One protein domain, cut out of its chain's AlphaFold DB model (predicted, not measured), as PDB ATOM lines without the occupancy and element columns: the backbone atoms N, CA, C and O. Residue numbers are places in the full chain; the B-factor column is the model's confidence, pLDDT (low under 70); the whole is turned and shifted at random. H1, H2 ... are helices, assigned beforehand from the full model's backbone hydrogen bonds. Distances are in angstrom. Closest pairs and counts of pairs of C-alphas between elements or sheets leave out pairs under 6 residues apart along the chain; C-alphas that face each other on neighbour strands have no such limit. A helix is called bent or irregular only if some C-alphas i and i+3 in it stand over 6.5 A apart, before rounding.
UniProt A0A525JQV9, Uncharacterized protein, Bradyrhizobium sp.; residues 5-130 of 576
ATOM      1  N   ASP A   5     165.584 169.700  94.341       40.50
ATOM      2  CA  ASP A   5     166.586 169.214  95.292       40.50
ATOM      3  C   ASP A   5     167.957 169.016  94.635       40.50
ATOM      4  O   ASP A   5     168.955 169.405  95.221       40.50
ATOM      5  N   GLU A   6     168.054 168.521  93.398       43.34
ATOM      6  CA  GLU A   6     169.361 168.319  92.741       43.34
ATOM      7  C   GLU A   6     169.985 169.607  92.163       43.34
ATOM      8  O   GLU A   6     171.195 169.666  91.968       43.34
ATOM      9  N   GLY A   7     169.187 170.650  91.897       43.09
ATOM     10  CA  GLY A   7     169.670 171.886  91.263       43.09
ATOM     11  C   GLY A   7     170.344 172.870  92.224       43.09
ATOM     12  O   GLY A   7     171.233 173.612  91.812       43.09
ATOM     13  N   ILE A   8     169.940 172.855  93.500       45.25
ATOM     14  CA  ILE A   8     170.386 173.811  94.531       45.25
ATOM     15  C   ILE A   8     171.345 173.157  95.544       45.25
ATOM     16  O   ILE A   8     172.199 173.838  96.105       45.25
ATOM     17  N   THR A   9     171.273 171.834  95.749       43.97
ATOM     18  CA  THR A   9     172.149 171.113  96.701       43.97
ATOM     19  C   THR A   9     173.529 170.756  96.132       43.97
ATOM     20  O   THR A   9     174.425 170.340  96.870       43.97
ATOM     21  N   GLY A  10     173.741 170.950  94.826       41.25
ATOM     22  CA  GLY A  10     175.039 170.782  94.179       41.25
ATOM     23  C   GLY A  10     175.966 171.967  94.452       41.25
ATOM     24  O   GLY A  10     175.885 172.968  93.755       41.25
ATOM     25  N   ALA A  11     176.844 171.823  95.449       48.34
ATOM     26  CA  ALA A  11     178.042 172.633  95.708       48.34
ATOM     27  C   ALA A  11     177.870 174.166  95.645       48.34
ATOM     28  O   ALA A  11     177.998 174.761  94.583       48.34
ATOM     29  N   ARG A  12     177.687 174.802  96.817       63.09
ATOM     30  CA  ARG A  12     178.038 176.211  97.132       63.09
ATOM     31  C   ARG A  12     177.864 177.231  95.986       63.09
ATOM     32  O   ARG A  12     178.723 178.090  95.806       63.09
ATOM     33  N   ARG A  13     176.769 177.166  95.221       72.50
ATOM     34  CA  ARG A  13     176.506 178.147  94.159       72.50
ATOM     35  C   ARG A  13     176.421 179.541  94.758       72.50
ATOM     36  O   ARG A  13     175.713 179.747  95.750       72.50
ATOM     37  N   THR A  14     177.121 180.488  94.154       81.44
ATOM     38  CA  THR A  14     177.036 181.894  94.546       81.44
ATOM     39  C   THR A  14     175.830 182.551  93.860       81.44
ATOM     40  O   THR A  14     175.279 181.998  92.898       81.44
ATOM     41  N   PRO A  15     175.392 183.744  94.302       82.62
ATOM     42  CA  PRO A  15     174.368 184.493  93.579       82.62
ATOM     43  C   PRO A  15     174.741 184.775  92.119       82.62
ATOM     44  O   PRO A  15     173.848 184.831  91.273       82.62
ATOM     45  N   ALA A  16     176.034 184.944  91.815       81.56
ATOM     46  CA  ALA A  16     176.525 185.220  90.464       81.56
ATOM     47  C   ALA A  16     176.285 184.043  89.506       81.56
ATOM     48  O   ALA A  16     175.969 184.256  88.340       81.56
ATOM     49  N   ASP A  17     176.325 182.817  90.027       82.00
ATOM     50  CA  ASP A  17     176.121 181.587  89.252       82.00
ATOM     51  C   ASP A  17     174.638 181.219  89.082       82.00
ATOM     52  O   ASP A  17     174.314 180.190  88.489       82.00
ATOM     53  N   SER A  18     173.729 182.020  89.650       83.12
ATOM     54  CA  SER A  18     172.310 181.679  89.780       83.12
ATOM     55  C   SER A  18     171.419 182.581  88.937       83.12
ATOM     56  O   SER A  18     171.471 183.811  89.030       83.12
ATOM     57  N   THR A  19     170.544 181.951  88.157       84.69
ATOM     58  CA  THR A  19     169.537 182.621  87.325       84.69
ATOM     59  C   THR A  19     168.480 183.333  88.176       84.69
ATOM     60  O   THR A  19     168.240 182.976  89.329       84.69
ATOM     61  N   GLU A  20     167.787 184.321  87.601       81.00
ATOM     62  CA  GLU A  20     166.683 185.028  88.276       81.00
ATOM     63  C   GLU A  20     165.577 184.068  88.751       81.00
ATOM     64  O   GLU A  20     165.057 184.199  89.855       81.00
ATOM     65  N   PHE A  21     165.285 183.034  87.958       81.38
ATOM     66  CA  PHE A  21     164.326 181.996  88.328       81.38
ATOM     67  C   PHE A  21     164.775 181.188  89.556       81.38
ATOM     68  O   PHE A  21     163.970 180.940  90.451       81.38
ATOM     69  N   GLU A  22     166.051 180.800  89.633       81.25
ATOM     70  CA  GLU A  22     166.605 180.090  90.797       81.25
ATOM     71  C   GLU A  22     166.621 180.979  92.047       81.25
ATOM     72  O   GLU A  22     166.320 180.501  93.142       81.25
ATOM     73  N   ARG A  23     166.894 182.283  91.890       81.75
ATOM     74  CA  ARG A  23     166.800 183.270  92.979       81.75
ATOM     75  C   ARG A  23     165.375 183.364  93.529       81.75
ATOM     76  O   ARG A  23     165.195 183.321  94.746       81.75
ATOM     77  N   GLU A  24     164.364 183.425  92.663       79.94
ATOM     78  CA  GLU A  24     162.962 183.512  93.097       79.94
ATOM     79  C   GLU A  24     162.455 182.190  93.697       79.94
ATOM     80  O   GLU A  24     161.665 182.189  94.642       79.94
ATOM     81  N   GLN A  25     162.965 181.046  93.224       81.38
ATOM     82  CA  GLN A  25     162.726 179.762  93.883       81.38
ATOM     83  C   GLN A  25     163.308 179.743  95.294       81.38
ATOM     84  O   GLN A  25     162.581 179.433  96.237       81.38
ATOM     85  N   LEU A  26     164.584 180.106  95.456       80.12
ATOM     86  CA  LEU A  26     165.228 180.198  96.768       80.12
ATOM     87  C   LEU A  26     164.440 181.110  97.709       80.12
ATOM     88  O   LEU A  26     164.178 180.727  98.848       80.12
ATOM     89  N   ARG A  27     163.982 182.265  97.215       80.19
ATOM     90  CA  ARG A  27     163.121 183.178  97.969       80.19
ATOM     91  C   ARG A  27     161.846 182.492  98.453       80.19
ATOM     92  O   ARG A  27     161.542 182.572  99.637       80.19
ATOM     93  N   PHE A  28     161.123 181.801  97.573       81.94
ATOM     94  CA  PHE A  28     159.894 181.096  97.944       81.94
ATOM     95  C   PHE A  28     160.152 179.980  98.969       81.94
ATOM     96  O   PHE A  28     159.404 179.832  99.935       81.94
ATOM     97  N   PHE A  29     161.234 179.214  98.802       80.50
ATOM     98  CA  PHE A  29     161.598 178.151  99.743       80.50
ATOM     99  C   PHE A  29     161.966 178.695 101.121       80.50
ATOM    100  O   PHE A  29     161.593 178.094 102.133       80.50
ATOM    101  N   LEU A  30     162.671 179.822 101.160       81.44
ATOM    102  CA  LEU A  30     163.148 180.457 102.382       81.44
ATOM    103  C   LEU A  30     162.101 181.374 103.034       81.44
ATOM    104  O   LEU A  30     162.202 181.626 104.230       81.44
ATOM    105  N   SER A  31     161.064 181.805 102.308       74.25
ATOM    106  CA  SER A  31     159.949 182.565 102.880       74.25
ATOM    107  C   SER A  31     159.096 181.677 103.802       74.25
ATOM    108  O   SER A  31     158.434 180.741 103.349       74.25
ATOM    109  N   GLY A  32     159.154 181.928 105.112       75.44
ATOM    110  CA  GLY A  32     158.363 181.253 106.149       75.44
ATOM    111  C   GLY A  32     159.061 181.238 107.515       75.44
ATOM    112  O   GLY A  32     160.248 181.543 107.606       75.44
ATOM    113  N   ASP A  33     158.338 180.826 108.559       72.31
ATOM    114  CA  ASP A  33     158.781 180.914 109.966       72.31
ATOM    115  C   ASP A  33     160.041 180.073 110.302       72.31
ATOM    116  O   ASP A  33     160.699 180.305 111.314       72.31
ATOM    117  N   ASP A  34     160.426 179.138 109.424       83.38
ATOM    118  CA  ASP A  34     161.561 178.215 109.601       83.38
ATOM    119  C   ASP A  34     162.838 178.630 108.837       83.38
ATOM    120  O   ASP A  34     163.691 177.786 108.543       83.38
ATOM    121  N   PHE A  35     162.995 179.914 108.490       85.62
ATOM    122  CA  PHE A  35     164.135 180.417 107.702       85.62
ATOM    123  C   PHE A  35     165.498 179.908 108.204       85.62
ATOM    124  O   PHE A  35     166.276 179.350 107.431       85.62
ATOM    125  N   ALA A  36     165.769 180.028 109.508       84.81
ATOM    126  CA  ALA A  36     167.049 179.628 110.101       84.81
ATOM    127  C   ALA A  36     167.328 178.118 109.985       84.81
ATOM    128  O   ALA A  36     168.468 177.718 109.759       84.81
ATOM    129  N   VAL A  37     166.290 177.284 110.124       86.38
ATOM    130  CA  VAL A  37     166.405 175.820 110.014       86.38
ATOM    131  C   VAL A  37     166.678 175.434 108.564       86.38
ATOM    132  O   VAL A  37     167.632 174.716 108.281       86.38
ATOM    133  N   LYS A  38     165.914 175.996 107.622       88.00
ATOM    134  CA  LYS A  38     166.107 175.748 106.187       88.00
ATOM    135  C   LYS A  38     167.482 176.206 105.703       88.00
ATOM    136  O   LYS A  38     168.104 175.515 104.905       88.00
ATOM    137  N   LEU A  39     167.968 177.345 106.191       85.62
ATOM    138  CA  LEU A  39     169.285 177.877 105.846       85.62
ATOM    139  C   LEU A  39     170.418 176.999 106.390       85.62
ATOM    140  O   LEU A  39     171.397 176.751 105.690       85.62
ATOM    141  N   HIS A  40     170.260 176.495 107.615       85.69
ATOM    142  CA  HIS A  40     171.176 175.529 108.211       85.69
ATOM    143  C   HIS A  40     171.244 174.224 107.401       85.69
ATOM    144  O   HIS A  40     172.341 173.725 107.157       85.69
ATOM    145  N   ASP A  41     170.094 173.709 106.962       86.12
ATOM    146  CA  ASP A  41     169.999 172.422 106.269       86.12
ATOM    147  C   ASP A  41     170.448 172.501 104.802       86.12
ATOM    148  O   ASP A  41     171.154 171.615 104.322       86.12
ATOM    149  N   LEU A  42     170.077 173.572 104.090       85.00
ATOM    150  CA  LEU A  42     170.496 173.808 102.702       85.00
ATOM    151  C   LEU A  42     171.965 174.237 102.604       85.00
ATOM    152  O   LEU A  42     172.629 173.932 101.617       85.00
ATOM    153  N   ASN A  43     172.454 174.964 103.613       88.06
ATOM    154  CA  ASN A  43     173.813 175.484 103.725       88.06
ATOM    155  C   ASN A  43     174.385 176.116 102.426       88.06
ATOM    156  O   ASN A  43     175.462 175.711 101.972       88.06
ATOM    157  N   PRO A  44     173.692 177.096 101.802       88.44
ATOM    158  CA  PRO A  44     174.220 177.797 100.629       88.44
ATOM    159  C   PRO A  44     175.467 178.631 100.984       88.44
ATOM    160  O   PRO A  44     175.777 178.829 102.159       88.44
ATOM    161  N   SER A  45     176.185 179.140  99.975       88.94
ATOM    162  CA  SER A  45     177.324 180.060 100.186       88.94
ATOM    163  C   SER A  45     176.880 181.334 100.926       88.94
ATOM    164  O   SER A  45     175.789 181.854 100.672       88.94
ATOM    165  N   LEU A  46     177.726 181.880 101.811       91.06
ATOM    166  CA  LEU A  46     177.419 183.113 102.551       91.06
ATOM    167  C   LEU A  46     177.436 184.350 101.637       91.06
ATOM    168  O   LEU A  46     176.972 185.410 102.053       91.06
ATOM    169  N   ALA A  47     177.861 184.229 100.372       88.38
ATOM    170  CA  ALA A  47     177.705 185.277  99.362       88.38
ATOM    171  C   ALA A  47     176.233 185.641  99.103       88.38
ATOM    172  O   ALA A  47     175.953 186.722  98.595       88.38
ATOM    173  N   TRP A  48     175.283 184.778  99.480       89.75
ATOM    174  CA  TRP A  48     173.849 185.072  99.425       89.75
ATOM    175  C   TRP A  48     173.356 186.035 100.507       89.75
ATOM    176  O   TRP A  48     172.224 186.507 100.422       89.75
ATOM    177  N   LEU A  49     174.175 186.348 101.512       91.00
ATOM    178  CA  LEU A  49     173.760 187.166 102.648       91.00
ATOM    179  C   LEU A  49     173.198 188.551 102.244       91.00
ATOM    180  O   LEU A  49     172.100 188.864 102.714       91.00
ATOM    181  N   PRO A  50     173.835 189.350 101.355       89.56
ATOM    182  CA  PRO A  50     173.254 190.615 100.894       89.56
ATOM    183  C   PRO A  50     171.907 190.411 100.206       89.56
ATOM    184  O   PRO A  50     170.944 191.107 100.495       89.56
ATOM    185  N   VAL A  51     171.813 189.382  99.358       89.12
ATOM    186  CA  VAL A  51     170.600 189.074  98.594       89.12
ATOM    187  C   VAL A  51     169.442 188.725  99.531       89.12
ATOM    188  O   VAL A  51     168.334 189.229  99.362       89.12
ATOM    189  N   PHE A  52     169.683 187.904 100.556       89.75
ATOM    190  CA  PHE A  52     168.660 187.564 101.549       89.75
ATOM    191  C   PHE A  52     168.248 188.765 102.404       89.75
ATOM    192  O   PHE A  52     167.073 188.877 102.768       89.75
ATOM    193  N   ASN A  53     169.178 189.672 102.698       88.50
ATOM    194  CA  ASN A  53     168.859 190.928 103.362       88.50
ATOM    195  C   ASN A  53     167.980 191.835 102.484       88.50
ATOM    196  O   ASN A  53     166.959 192.331 102.957       88.50
ATOM    197  N   ASP A  54     168.327 192.009 101.210       88.12
ATOM    198  CA  ASP A  54     167.576 192.848 100.267       88.12
ATOM    199  C   ASP A  54     166.160 192.304 100.037       88.12
ATOM    200  O   ASP A  54     165.186 193.053  99.940       88.12
ATOM    201  N   MET A  55     166.023 190.976 100.054       86.50
ATOM    202  CA  MET A  55     164.736 190.278 100.039       86.50
ATOM    203  C   MET A  55     163.957 190.378 101.361       86.50
ATOM    204  O   MET A  55     162.815 189.917 101.415       86.50
ATOM    205  N   LYS A  56     164.541 190.974 102.410       87.69
ATOM    206  CA  LYS A  56     163.988 191.100 103.769       87.69
ATOM    207  C   LYS A  56     163.649 189.756 104.423       87.69
ATOM    208  O   LYS A  56     162.672 189.657 105.158       87.69
ATOM    209  N   LEU A  57     164.447 188.725 104.145       86.62
ATOM    210  CA  LEU A  57     164.286 187.395 104.748       86.62
ATOM    211  C   LEU A  57     164.995 187.275 106.104       86.62
ATOM    212  O   LEU A  57     164.646 186.418 106.911       86.62
ATOM    213  N   ILE A  58     165.993 188.125 106.355       87.56
ATOM    214  CA  ILE A  58     166.730 188.156 107.620       87.56
ATOM    215  C   ILE A  58     165.976 189.067 108.590       87.56
ATOM    216  O   ILE A  58     166.064 190.290 108.509       87.56
ATOM    217  N   GLU A  59     165.240 188.470 109.521       84.31
ATOM    218  CA  GLU A  59     164.502 189.207 110.554       84.31
ATOM    219  C   GLU A  59     165.375 189.491 111.782       84.31
ATOM    220  O   GLU A  59     165.188 190.486 112.484       84.31
ATOM    221  N   ASN A  60     166.333 188.604 112.065       84.69
ATOM    222  CA  ASN A  60     167.220 188.705 113.217       84.69
ATOM    223  C   ASN A  60     168.596 188.101 112.907       84.69
ATOM    224  O   ASN A  60     168.685 186.956 112.468       84.69
ATOM    225  N   GLU A  61     169.678 188.815 113.235       84.25
ATOM    226  CA  GLU A  61     171.061 188.338 113.061       84.25
ATOM    227  C   GLU A  61     171.338 186.977 113.735       84.25
ATOM    228  O   GLU A  61     172.160 186.197 113.253       84.25
ATOM    229  N   ARG A  62     170.591 186.613 114.789       86.06
ATOM    230  CA  ARG A  62     170.697 185.297 115.448       86.06
ATOM    231  C   ARG A  62     170.326 184.125 114.537       86.06
ATOM    232  O   ARG A  62     170.825 183.022 114.760       86.06
ATOM    233  N   GLN A  63     169.499 184.347 113.512       88.50
ATOM    234  CA  GLN A  63     169.139 183.326 112.517       88.50
ATOM    235  C   GLN A  63     170.365 182.856 111.713       88.50
ATOM    236  O   GLN A  63     170.379 181.738 111.208       88.50
ATOM    237  N   LEU A  64     171.417 183.677 111.647       90.69
ATOM    238  CA  LEU A  64     172.624 183.416 110.863       90.69
ATOM    239  C   LEU A  64     173.668 182.579 111.620       90.69
ATOM    240  O   LEU A  64     174.589 182.046 111.004       90.69
ATOM    241  N   ILE A  65     173.539 182.430 112.946       91.50
ATOM    242  CA  ILE A  65     174.559 181.788 113.798       91.50
ATOM    243  C   ILE A  65     174.833 180.346 113.357       91.50
ATOM    244  O   ILE A  65     175.988 179.961 113.188       91.50
ATOM    245  N   ALA A  66     173.776 179.550 113.173       90.69
ATOM    246  CA  ALA A  66     173.905 178.142 112.800       90.69
ATOM    247  C   ALA A  66     174.481 177.976 111.383       90.69
ATOM    248  O   ALA A  66     175.292 177.083 111.142       90.69
ATOM    249  N   TRP A  67     174.118 178.876 110.466       91.69
ATOM    250  CA  TRP A  67     174.617 178.872 109.094       91.69
ATOM    251  C   TRP A  67     176.114 179.196 109.020       91.69
ATOM    252  O   TRP A  67     176.874 178.482 108.367       91.69
ATOM    253  N   ILE A  68     176.576 180.209 109.757       93.31
ATOM    254  CA  ILE A  68     178.007 180.544 109.833       93.31
ATOM    255  C   ILE A  68     178.791 179.412 110.502       93.31
ATOM    256  O   ILE A  68     179.866 179.047 110.028       93.31
ATOM    257  N   GLN A  69     178.242 178.818 111.566       93.88
ATOM    258  CA  GLN A  69     178.869 177.699 112.268       93.88
ATOM    259  C   GLN A  69     179.185 176.527 111.322       93.88
ATOM    260  O   GLN A  69     180.283 175.976 111.385       93.88
ATOM    261  N   ASN A  70     178.266 176.178 110.417       92.88
ATOM    262  CA  ASN A  70     178.471 175.102 109.438       92.88
ATOM    263  C   ASN A  70     179.602 175.392 108.436       92.88
ATOM    264  O   ASN A  70     180.074 174.484 107.752       92.88
ATOM    265  N   ASN A  71     180.062 176.640 108.369       93.69
ATOM    266  CA  ASN A  71     181.068 177.102 107.427       93.69
ATOM    267  C   ASN A  71     182.387 177.525 108.092       93.69
ATOM    268  O   ASN A  71     183.250 178.083 107.417       93.69
ATOM    269  N   PHE A  72     182.615 177.208 109.375       95.25
ATOM    270  CA  PHE A  72     183.878 177.551 110.043       95.25
ATOM    271  C   PHE A  72     185.125 176.969 109.362       95.25
ATOM    272  O   PHE A  72     186.190 177.584 109.405       95.25
ATOM    273  N   GLY A  73     184.997 175.816 108.702       92.75
ATOM    274  CA  GLY A  73     186.079 175.177 107.947       92.75
ATOM    275  C   GLY A  73     186.326 175.747 106.546       92.75
ATOM    276  O   GLY A  73     187.134 175.187 105.814       92.75
ATOM    277  N   SER A  74     185.620 176.808 106.144       91.81
ATOM    278  CA  SER A  74     185.664 177.359 104.787       91.81
ATOM    279  C   SER A  74     186.432 178.681 104.736       91.81
ATOM    280  O   SER A  74     186.134 179.612 105.485       91.81
ATOM    281  N   VAL A  75     187.401 178.779 103.822       91.38
ATOM    282  CA  VAL A  75     188.155 180.016 103.559       91.38
ATOM    283  C   VAL A  75     187.245 181.072 102.932       91.38
ATOM    284  O   VAL A  75     187.267 182.240 103.323       91.38
ATOM    285  N   GLU A  76     186.399 180.651 101.996       89.69
ATOM    286  CA  GLU A  76     185.458 181.514 101.286       89.69
ATOM    287  C   GLU A  76     184.457 182.128 102.263       89.69
ATOM    288  O   GLU A  76     184.176 183.318 102.187       89.69
ATOM    289  N   ALA A  77     184.017 181.356 103.259       92.56
ATOM    290  CA  ALA A  77     183.077 181.832 104.267       92.56
ATOM    291  C   ALA A  77     183.641 182.981 105.109       92.56
ATOM    292  O   ALA A  77     182.914 183.914 105.443       92.56
ATOM    293  N   ILE A  78     184.940 182.949 105.428       93.88
ATOM    294  CA  ILE A  78     185.603 184.062 106.116       93.88
ATOM    295  C   ILE A  78     185.551 185.311 105.235       93.88
ATOM    296  O   ILE A  78     185.146 186.370 105.708       93.88
ATOM    297  N   ARG A  79     185.916 185.191 103.953       91.44
ATOM    298  CA  ARG A  79     185.902 186.312 102.997       91.44
ATOM    299  C   ARG A  79     184.495 186.888 102.823       91.44
ATOM    300  O   ARG A  79     184.324 188.105 102.842       91.44
ATOM    301  N   GLU A  80     183.497 186.017 102.701       91.75
ATOM    302  CA  GLU A  80     182.087 186.376 102.554       91.75
ATOM    303  C   GLU A  80     181.549 187.084 103.805       91.75
ATOM    304  O   GLU A  80     180.883 188.107 103.673       91.75
ATOM    305  N   VAL A  81     181.882 186.620 105.016       93.62
ATOM    306  CA  VAL A  81     181.496 187.310 106.262       93.62
ATOM    307  C   VAL A  81     182.223 188.642 106.410       93.62
ATOM    308  O   VAL A  81     181.596 189.633 106.776       93.62
ATOM    309  N   VAL A  82     183.520 188.696 106.099       92.56
ATOM    310  CA  VAL A  82     184.322 189.928 106.155       92.56
ATOM    311  C   VAL A  82     183.772 191.003 105.214       92.56
ATOM    312  O   VAL A  82     183.710 192.172 105.587       92.56
ATOM    313  N   ALA A  83     183.320 190.622 104.018       89.56
ATOM    314  CA  ALA A  83     182.678 191.543 103.080       89.56
ATOM    315  C   ALA A  83     181.337 192.103 103.593       89.56
ATOM    316  O   ALA A  83     180.827 193.076 103.046       89.56
ATOM    317  N   ASN A  84     180.782 191.502 104.643       90.12
ATOM    318  CA  ASN A  84     179.413 191.680 105.096       90.12
ATOM    319  C   ASN A  84     179.312 191.927 106.614       90.12
ATOM    320  O   ASN A  84     178.295 191.646 107.247       90.12
ATOM    321  N   LEU A  85     180.369 192.467 107.228       89.06
ATOM    322  CA  LEU A  85     180.452 192.646 108.684       89.06
ATOM    323  C   LEU A  85     179.336 193.530 109.263       89.06
ATOM    324  O   LEU A  85     178.962 193.350 110.421       89.06
ATOM    325  N   ALA A  86     178.762 194.426 108.455       85.69
ATOM    326  CA  ALA A  86     177.669 195.315 108.851       85.69
ATOM    327  C   ALA A  86     176.412 194.572 109.352       85.69
ATOM    328  O   ALA A  86     175.670 195.107 110.179       85.69
ATOM    329  N   PHE A  87     176.189 193.326 108.914       85.19
ATOM    330  CA  PHE A  87     175.026 192.528 109.316       85.19
ATOM    331  C   PHE A  87     175.136 191.929 110.725       85.19
ATOM    332  O   PHE A  87     174.143 191.432 111.252       85.19
ATOM    333  N   PHE A  88     176.312 191.978 111.359       88.06
ATOM    334  CA  PHE A  88     176.584 191.232 112.588       88.06
ATOM    335  C   PHE A  88     176.842 192.139 113.785       88.06
ATOM    336  O   PHE A  88     177.591 193.111 113.709       88.06
ATOM    337  N   GLY A  89     176.217 191.817 114.915       84.75
ATOM    338  CA  GLY A  89     176.369 192.525 116.177       84.75
ATOM    339  C   GLY A  89     177.181 191.796 117.248       84.75
ATOM    340  O   GLY A  89     177.632 190.662 117.060       84.75
ATOM    341  N   PRO A  90     177.367 192.455 118.408       87.12
ATOM    342  CA  PRO A  90     178.231 191.975 119.482       87.12
ATOM    343  C   PRO A  90     177.666 190.715 120.155       87.12
ATOM    344  O   PRO A  90     178.426 189.830 120.556       87.12
ATOM    345  N   ASP A  91     176.337 190.599 120.226       87.62
ATOM    346  CA  ASP A  91     175.645 189.405 120.712       87.62
ATOM    347  C   ASP A  91     175.967 188.201 119.825       87.62
ATOM    348  O   ASP A  91     176.443 187.172 120.310       87.62
ATOM    349  N   THR A  92     175.768 188.347 118.511       90.62
ATOM    350  CA  THR A  92     176.049 187.301 117.519       90.62
ATOM    351  C   THR A  92     177.508 186.858 117.573       90.62
ATOM    352  O   THR A  92     177.787 185.659 117.635       90.62
ATOM    353  N   ALA A  93     178.441 187.805 117.662       92.44
ATOM    354  CA  ALA A  93     179.861 187.514 117.817       92.44
ATOM    355  C   ALA A  93     180.177 186.708 119.088       92.44
ATOM    356  O   ALA A  93     181.012 185.803 119.058       92.44
ATOM    357  N   THR A  94     179.496 186.996 120.203       92.00
ATOM    358  CA  THR A  94     179.673 186.261 121.465       92.00
ATOM    359  C   THR A  94     179.241 184.802 121.316       92.00
ATOM    360  O   THR A  94     179.993 183.901 121.686       92.00
ATOM    361  N   PHE A  95     178.076 184.551 120.710       93.44
ATOM    362  CA  PHE A  95     177.608 183.186 120.456       93.44
ATOM    363  C   PHE A  95     178.516 182.434 119.478       93.44
ATOM    364  O   PHE A  95     178.882 181.288 119.748       93.44
ATOM    365  N   LEU A  96     178.911 183.068 118.371       95.19
ATOM    366  CA  LEU A  96     179.800 182.462 117.377       95.19
ATOM    367  C   LEU A  96     181.163 182.102 117.973       95.19
ATOM    368  O   LEU A  96     181.662 181.009 117.711       95.19
ATOM    369  N   LYS A  97     181.721 182.948 118.848       95.06
ATOM    370  CA  LYS A  97     182.964 182.649 119.571       95.06
ATOM    371  C   LYS A  97     182.840 181.386 120.420       95.06
ATOM    372  O   LYS A  97     183.688 180.505 120.319       95.06
ATOM    373  N   THR A  98     181.772 181.260 121.208       95.44
ATOM    374  CA  THR A  98     181.537 180.055 122.022       95.44
ATOM    375  C   THR A  98     181.418 178.797 121.157       95.44
ATOM    376  O   THR A  98     181.932 177.742 121.527       95.44
ATOM    377  N   ARG A  99     180.762 178.889 119.992       95.00
ATOM    378  CA  ARG A  99     180.635 177.761 119.055       95.00
ATOM    379  C   ARG A  99     181.962 177.401 118.391       95.00
ATOM    380  O   ARG A  99     182.249 176.215 118.257       95.00
ATOM    381  N   LEU A 100     182.762 178.398 118.013       96.44
ATOM    382  CA  LEU A 100     184.093 178.189 117.449       96.44
ATOM    383  C   LEU A 100     185.001 177.482 118.455       96.44
ATOM    384  O   LEU A 100     185.636 176.499 118.098       96.44
ATOM    385  N   ASP A 101     185.010 177.922 119.715       95.00
ATOM    386  CA  ASP A 101     185.839 177.317 120.765       95.00
ATOM    387  C   ASP A 101     185.508 175.839 120.986       95.00
ATOM    388  O   ASP A 101     186.407 175.016 121.154       95.00
ATOM    389  N   ALA A 102     184.224 175.480 120.910       95.19
ATOM    390  CA  ALA A 102     183.783 174.091 121.012       95.19
ATOM    391  C   ALA A 102     184.260 173.209 119.839       95.19
ATOM    392  O   ALA A 102     184.323 171.990 119.986       95.19
ATOM    393  N   GLN A 103     184.589 173.802 118.686       94.50
ATOM    394  CA  GLN A 103     185.002 173.097 117.465       94.50
ATOM    395  C   GLN A 103     186.472 173.330 117.090       94.50
ATOM    396  O   GLN A 103     186.963 172.719 116.144       94.50
ATOM    397  N   ALA A 104     187.193 174.178 117.828       92.88
ATOM    398  CA  ALA A 104     188.522 174.660 117.455       92.88
ATOM    399  C   ALA A 104     189.532 173.526 117.223       92.88
ATOM    400  O   ALA A 104     190.362 173.622 116.325       92.88
ATOM    401  N   ALA A 105     189.430 172.427 117.979       94.44
ATOM    402  CA  ALA A 105     190.310 171.265 117.839       94.44
ATOM    403  C   ALA A 105     190.151 170.514 116.501       94.44
ATOM    404  O   ALA A 105     191.062 169.794 116.100       94.44
ATOM    405  N   ALA A 106     189.010 170.662 115.823       94.50
ATOM    406  CA  ALA A 106     188.724 170.021 114.540       94.50
ATOM    407  C   ALA A 106     189.017 170.930 113.332       94.50
ATOM    408  O   ALA A 106     188.861 170.498 112.191       94.50
ATOM    409  N   LEU A 107     189.418 172.182 113.565       95.31
ATOM    410  CA  LEU A 107     189.613 173.192 112.529       95.31
ATOM    411  C   LEU A 107     191.103 173.528 112.353       95.31
ATOM    412  O   LEU A 107     191.861 173.512 113.325       95.31
ATOM    413  N   PRO A 108     191.541 173.895 111.135       94.88
ATOM    414  CA  PRO A 108     192.878 174.434 110.920       94.88
ATOM    415  C   PRO A 108     193.142 175.663 111.814       94.88
ATOM    416  O   PRO A 108     192.304 176.572 111.852       94.88
ATOM    417  N   PRO A 109     194.313 175.761 112.480       94.62
ATOM    418  CA  PRO A 109     194.629 176.874 113.383       94.62
ATOM    419  C   PRO A 109     194.490 178.259 112.741       94.62
ATOM    420  O   PRO A 109     194.036 179.199 113.393       94.62
ATOM    421  N   LEU A 110     194.822 178.381 111.451       94.25
ATOM    422  CA  LEU A 110     194.662 179.616 110.684       94.25
ATOM    423  C   LEU A 110     193.197 180.076 110.617       94.25
ATOM    424  O   LEU A 110     192.920 181.262 110.802       94.25
ATOM    425  N   LEU A 111     192.256 179.155 110.383       95.25
ATOM    426  CA  LEU A 111     190.831 179.485 110.308       95.25
ATOM    427  C   LEU A 111     190.298 179.878 111.684       95.25
ATOM    428  O   LEU A 111     189.590 180.873 111.799       95.25
ATOM    429  N   VAL A 112     190.707 179.169 112.741       96.19
ATOM    430  CA  VAL A 112     190.359 179.533 114.124       96.19
ATOM    431  C   VAL A 112     190.877 180.933 114.461       96.19
ATOM    432  O   VAL A 112     190.120 181.759 114.972       96.19
ATOM    433  N   LYS A 113     192.143 181.237 114.137       95.12
ATOM    434  CA  LYS A 113     192.720 182.576 114.335       95.12
ATOM    435  C   LYS A 113     191.932 183.633 113.558       95.12
ATOM    436  O   LYS A 113     191.549 184.646 114.133       95.12
ATOM    437  N   SER A 114     191.627 183.375 112.291       95.81
ATOM    438  CA  SER A 114     190.906 184.305 111.415       95.81
ATOM    439  C   SER A 114     189.479 184.591 111.903       95.81
ATOM    440  O   SER A 114     189.095 185.754 112.018       95.81
ATOM    441  N   TRP A 115     188.714 183.564 112.288       96.69
ATOM    442  CA  TRP A 115     187.377 183.744 112.867       96.69
ATOM    443  C   TRP A 115     187.406 184.508 114.192       96.69
ATOM    444  O   TRP A 115     186.559 185.368 114.425       96.69
ATOM    445  N   ASN A 116     188.405 184.257 115.044       95.50
ATOM    446  CA  ASN A 116     188.572 185.013 116.284       95.50
ATOM    447  C   ASN A 116     188.763 186.517 116.027       95.50
ATOM    448  O   ASN A 116     188.169 187.326 116.743       95.50
ATOM    449  N   LEU A 117     189.531 186.899 115.001       95.62
ATOM    450  CA  LEU A 117     189.704 188.305 114.611       95.62
ATOM    451  C   LEU A 117     188.395 188.922 114.117       95.62
ATOM    452  O   LEU A 117     188.026 190.016 114.546       95.62
ATOM    453  N   VAL A 118     187.660 188.190 113.279       95.06
ATOM    454  CA  VAL A 118     186.348 188.601 112.763       95.06
ATOM    455  C   VAL A 118     185.360 188.862 113.907       95.06
ATOM    456  O   VAL A 118     184.776 189.943 113.986       95.06
ATOM    457  N   PHE A 119     185.210 187.929 114.852       94.31
ATOM    458  CA  PHE A 119     184.280 188.097 115.979       94.31
ATOM    459  C   PHE A 119     184.710 189.208 116.927       94.31
ATOM    460  O   PHE A 119     183.877 189.918 117.494       94.31
ATOM    461  N   ARG A 120     186.017 189.391 117.097       92.00
ATOM    462  CA  ARG A 120     186.541 190.497 117.883       92.00
ATOM    463  C   ARG A 120     186.194 191.845 117.254       92.00
ATOM    464  O   ARG A 120     185.726 192.725 117.971       92.00
ATOM    465  N   HIS A 121     186.348 191.984 115.938       91.44
ATOM    466  CA  HIS A 121     185.915 193.181 115.223       91.44
ATOM    467  C   HIS A 121     184.410 193.430 115.381       91.44
ATOM    468  O   HIS A 121     184.024 194.530 115.764       91.44
ATOM    469  N   MET A 122     183.564 192.410 115.192       90.62
ATOM    470  CA  MET A 122     182.105 192.531 115.360       90.62
ATOM    471  C   MET A 122     181.705 193.045 116.752       90.62
ATOM    472  O   MET A 122     180.766 193.831 116.888       90.62
ATOM    473  N   ARG A 123     182.427 192.626 117.800       87.31
ATOM    474  CA  ARG A 123     182.209 193.119 119.168       87.31
ATOM    475  C   ARG A 123     182.577 194.591 119.330       87.31
ATOM    476  O   ARG A 123     181.859 195.309 120.018       87.31
ATOM    477  N   ILE A 124     183.689 195.013 118.729       82.31
ATOM    478  CA  ILE A 124     184.213 196.380 118.843       82.31
ATOM    479  C   ILE A 124     183.365 197.354 118.016       82.31
ATOM    480  O   ILE A 124     182.967 198.396 118.533       82.31
ATOM    481  N   ALA A 125     183.045 197.002 116.767       73.88
ATOM    482  CA  ALA A 125     182.394 197.885 115.804       73.88
ATOM    483  C   ALA A 125     181.082 198.467 116.353       73.88
ATOM    484  O   ALA A 125     180.958 199.677 116.510       73.88
ATOM    485  N   LYS A 126     180.118 197.634 116.767       65.06
ATOM    486  CA  LYS A 126     178.825 198.152 117.260       65.06
ATOM    487  C   LYS A 126     178.892 198.805 118.650       65.06
ATOM    488  O   LYS A 126     177.959 199.517 119.012       65.06
ATOM    489  N   GLN A 127     179.959 198.588 119.427       59.16
ATOM    490  CA  GLN A 127     180.157 199.282 120.706       59.16
ATOM    491  C   GLN A 127     180.735 200.694 120.517       59.16
ATOM    492  O   GLN A 127     180.380 201.581 121.284       59.16
ATOM    493  N   GLY A 128     181.564 200.914 119.487       51.38
ATOM    494  CA  GLY A 128     182.194 202.209 119.199       51.38
ATOM    495  C   GLY A 128     181.317 203.218 118.445       51.38
ATOM    496  O   GLY A 128     181.518 204.414 118.596       51.38
ATOM    497  N   PHE A 129     180.319 202.772 117.670       48.69
ATOM    498  CA  PHE A 129     179.500 203.684 116.844       48.69
ATOM    499  C   PHE A 129     178.281 204.294 117.554       48.69
ATOM    500  O   PHE A 129     177.738 205.294 117.094       48.69
ATOM    501  N   ALA A 130     177.817 203.709 118.663       46.78
ATOM    502  CA  ALA A 130     176.587 204.155 119.326       46.78
ATOM    503  C   ALA A 130     176.800 205.299 120.339       46.78
ATOM    504  O   ALA A 130     175.825 205.919 120.770       46.78
TER     505      ALA A 130
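This is residues 5 to 130 of the 576 residues of an uncharacterized protein of Bradyrhizobium sp. (UniProt A0A525JQV9). Six helices stand roughly along one line in two rows, H3, H5 and H7 running one way and H4, H6 and H8 running the other, and the two rows clearly meet at the hairpin of H7 and H8. H2 crosses the opposite end near H3 and H4, and the four-residue H1 packs on no helix. The printed part has 126 residues with eight named helices, H1 to H8 in chain order, and no named strand; the class is all helix. It is compact, with a radius of gyration of the C-alphas of 14.7 A, and spans 39 by 35 by 25 A.

Begin with H8, residues 109 to 128, the longest helix. H7, residues 90 to 106, touches it with closest C-alphas Pro 90 and Arg 123, 4.2 A apart; they form a helical hairpin, opposite ways at a shallow tilt of 10 degrees. H7 has a kink of 36 degrees near residue 100. H6, residues 75 to 82, touches H8 at residues 111 to 118 alone, the same way at a shallow tilt of 6 degrees; the closest C-alphas, Ile 78 and Trp 115, are 7.0 A apart. H5, residues 61 to 69, touches H7, the same way at a shallow tilt of 12 degrees; the closest C-alphas, Arg 62 and Thr 92, are 6.1 A apart. H3, residues 35 to 42, touches H5, the closest C-alphas being His 40 and Trp 67 at 4.9 A. H4, residues 46 to 54, touches H6, the closest C-alphas being Ala 47 and Glu 80 at 5.5 A. H2, residues 20 to 30, is close to H4 but not clearly touching it, and about perpendicular at 84 degrees. H1, residues 5 to 8, is only just apart from H3, at 8.2 A. Every O i to N i+4 pair is within hydrogen-bond range in H2, H3 and H6; the counts are 3 of 5 in H4, 2 of 5 in H5 beside 5 of 6 O i to N i+3 pairs, 11 of 13 in H7 and 14 of 16 in H8, and H1 is too short for such a pair.

Find C-alpha 109 at (194.629, 176.874, 113.383); from there H8 runs 28.8 A to C-alpha 128 at (182.194, 202.209, 119.199). H7 is 24.8 A long, H2 15.2 A, H4 14.0 A and H5 13.2 A. H4, H5 and H7 are irregular: look at C-alphas 47 and 50, 7.1 A apart, 63 and 66, 7.0 A, and 102 and 105, 7.8 A. H1 begins at C-alpha 5, (166.586, 169.214, 95.292).

The C-alphas farthest apart, of Glu 6 and Ala 130, are 45.2 A apart. The printed part has no cut, and the link from H1 to H2, 11 residues, is long. The mean pLDDT of the printed part is 84.5; residues 5 to 12 and 126 to 130 are under 70.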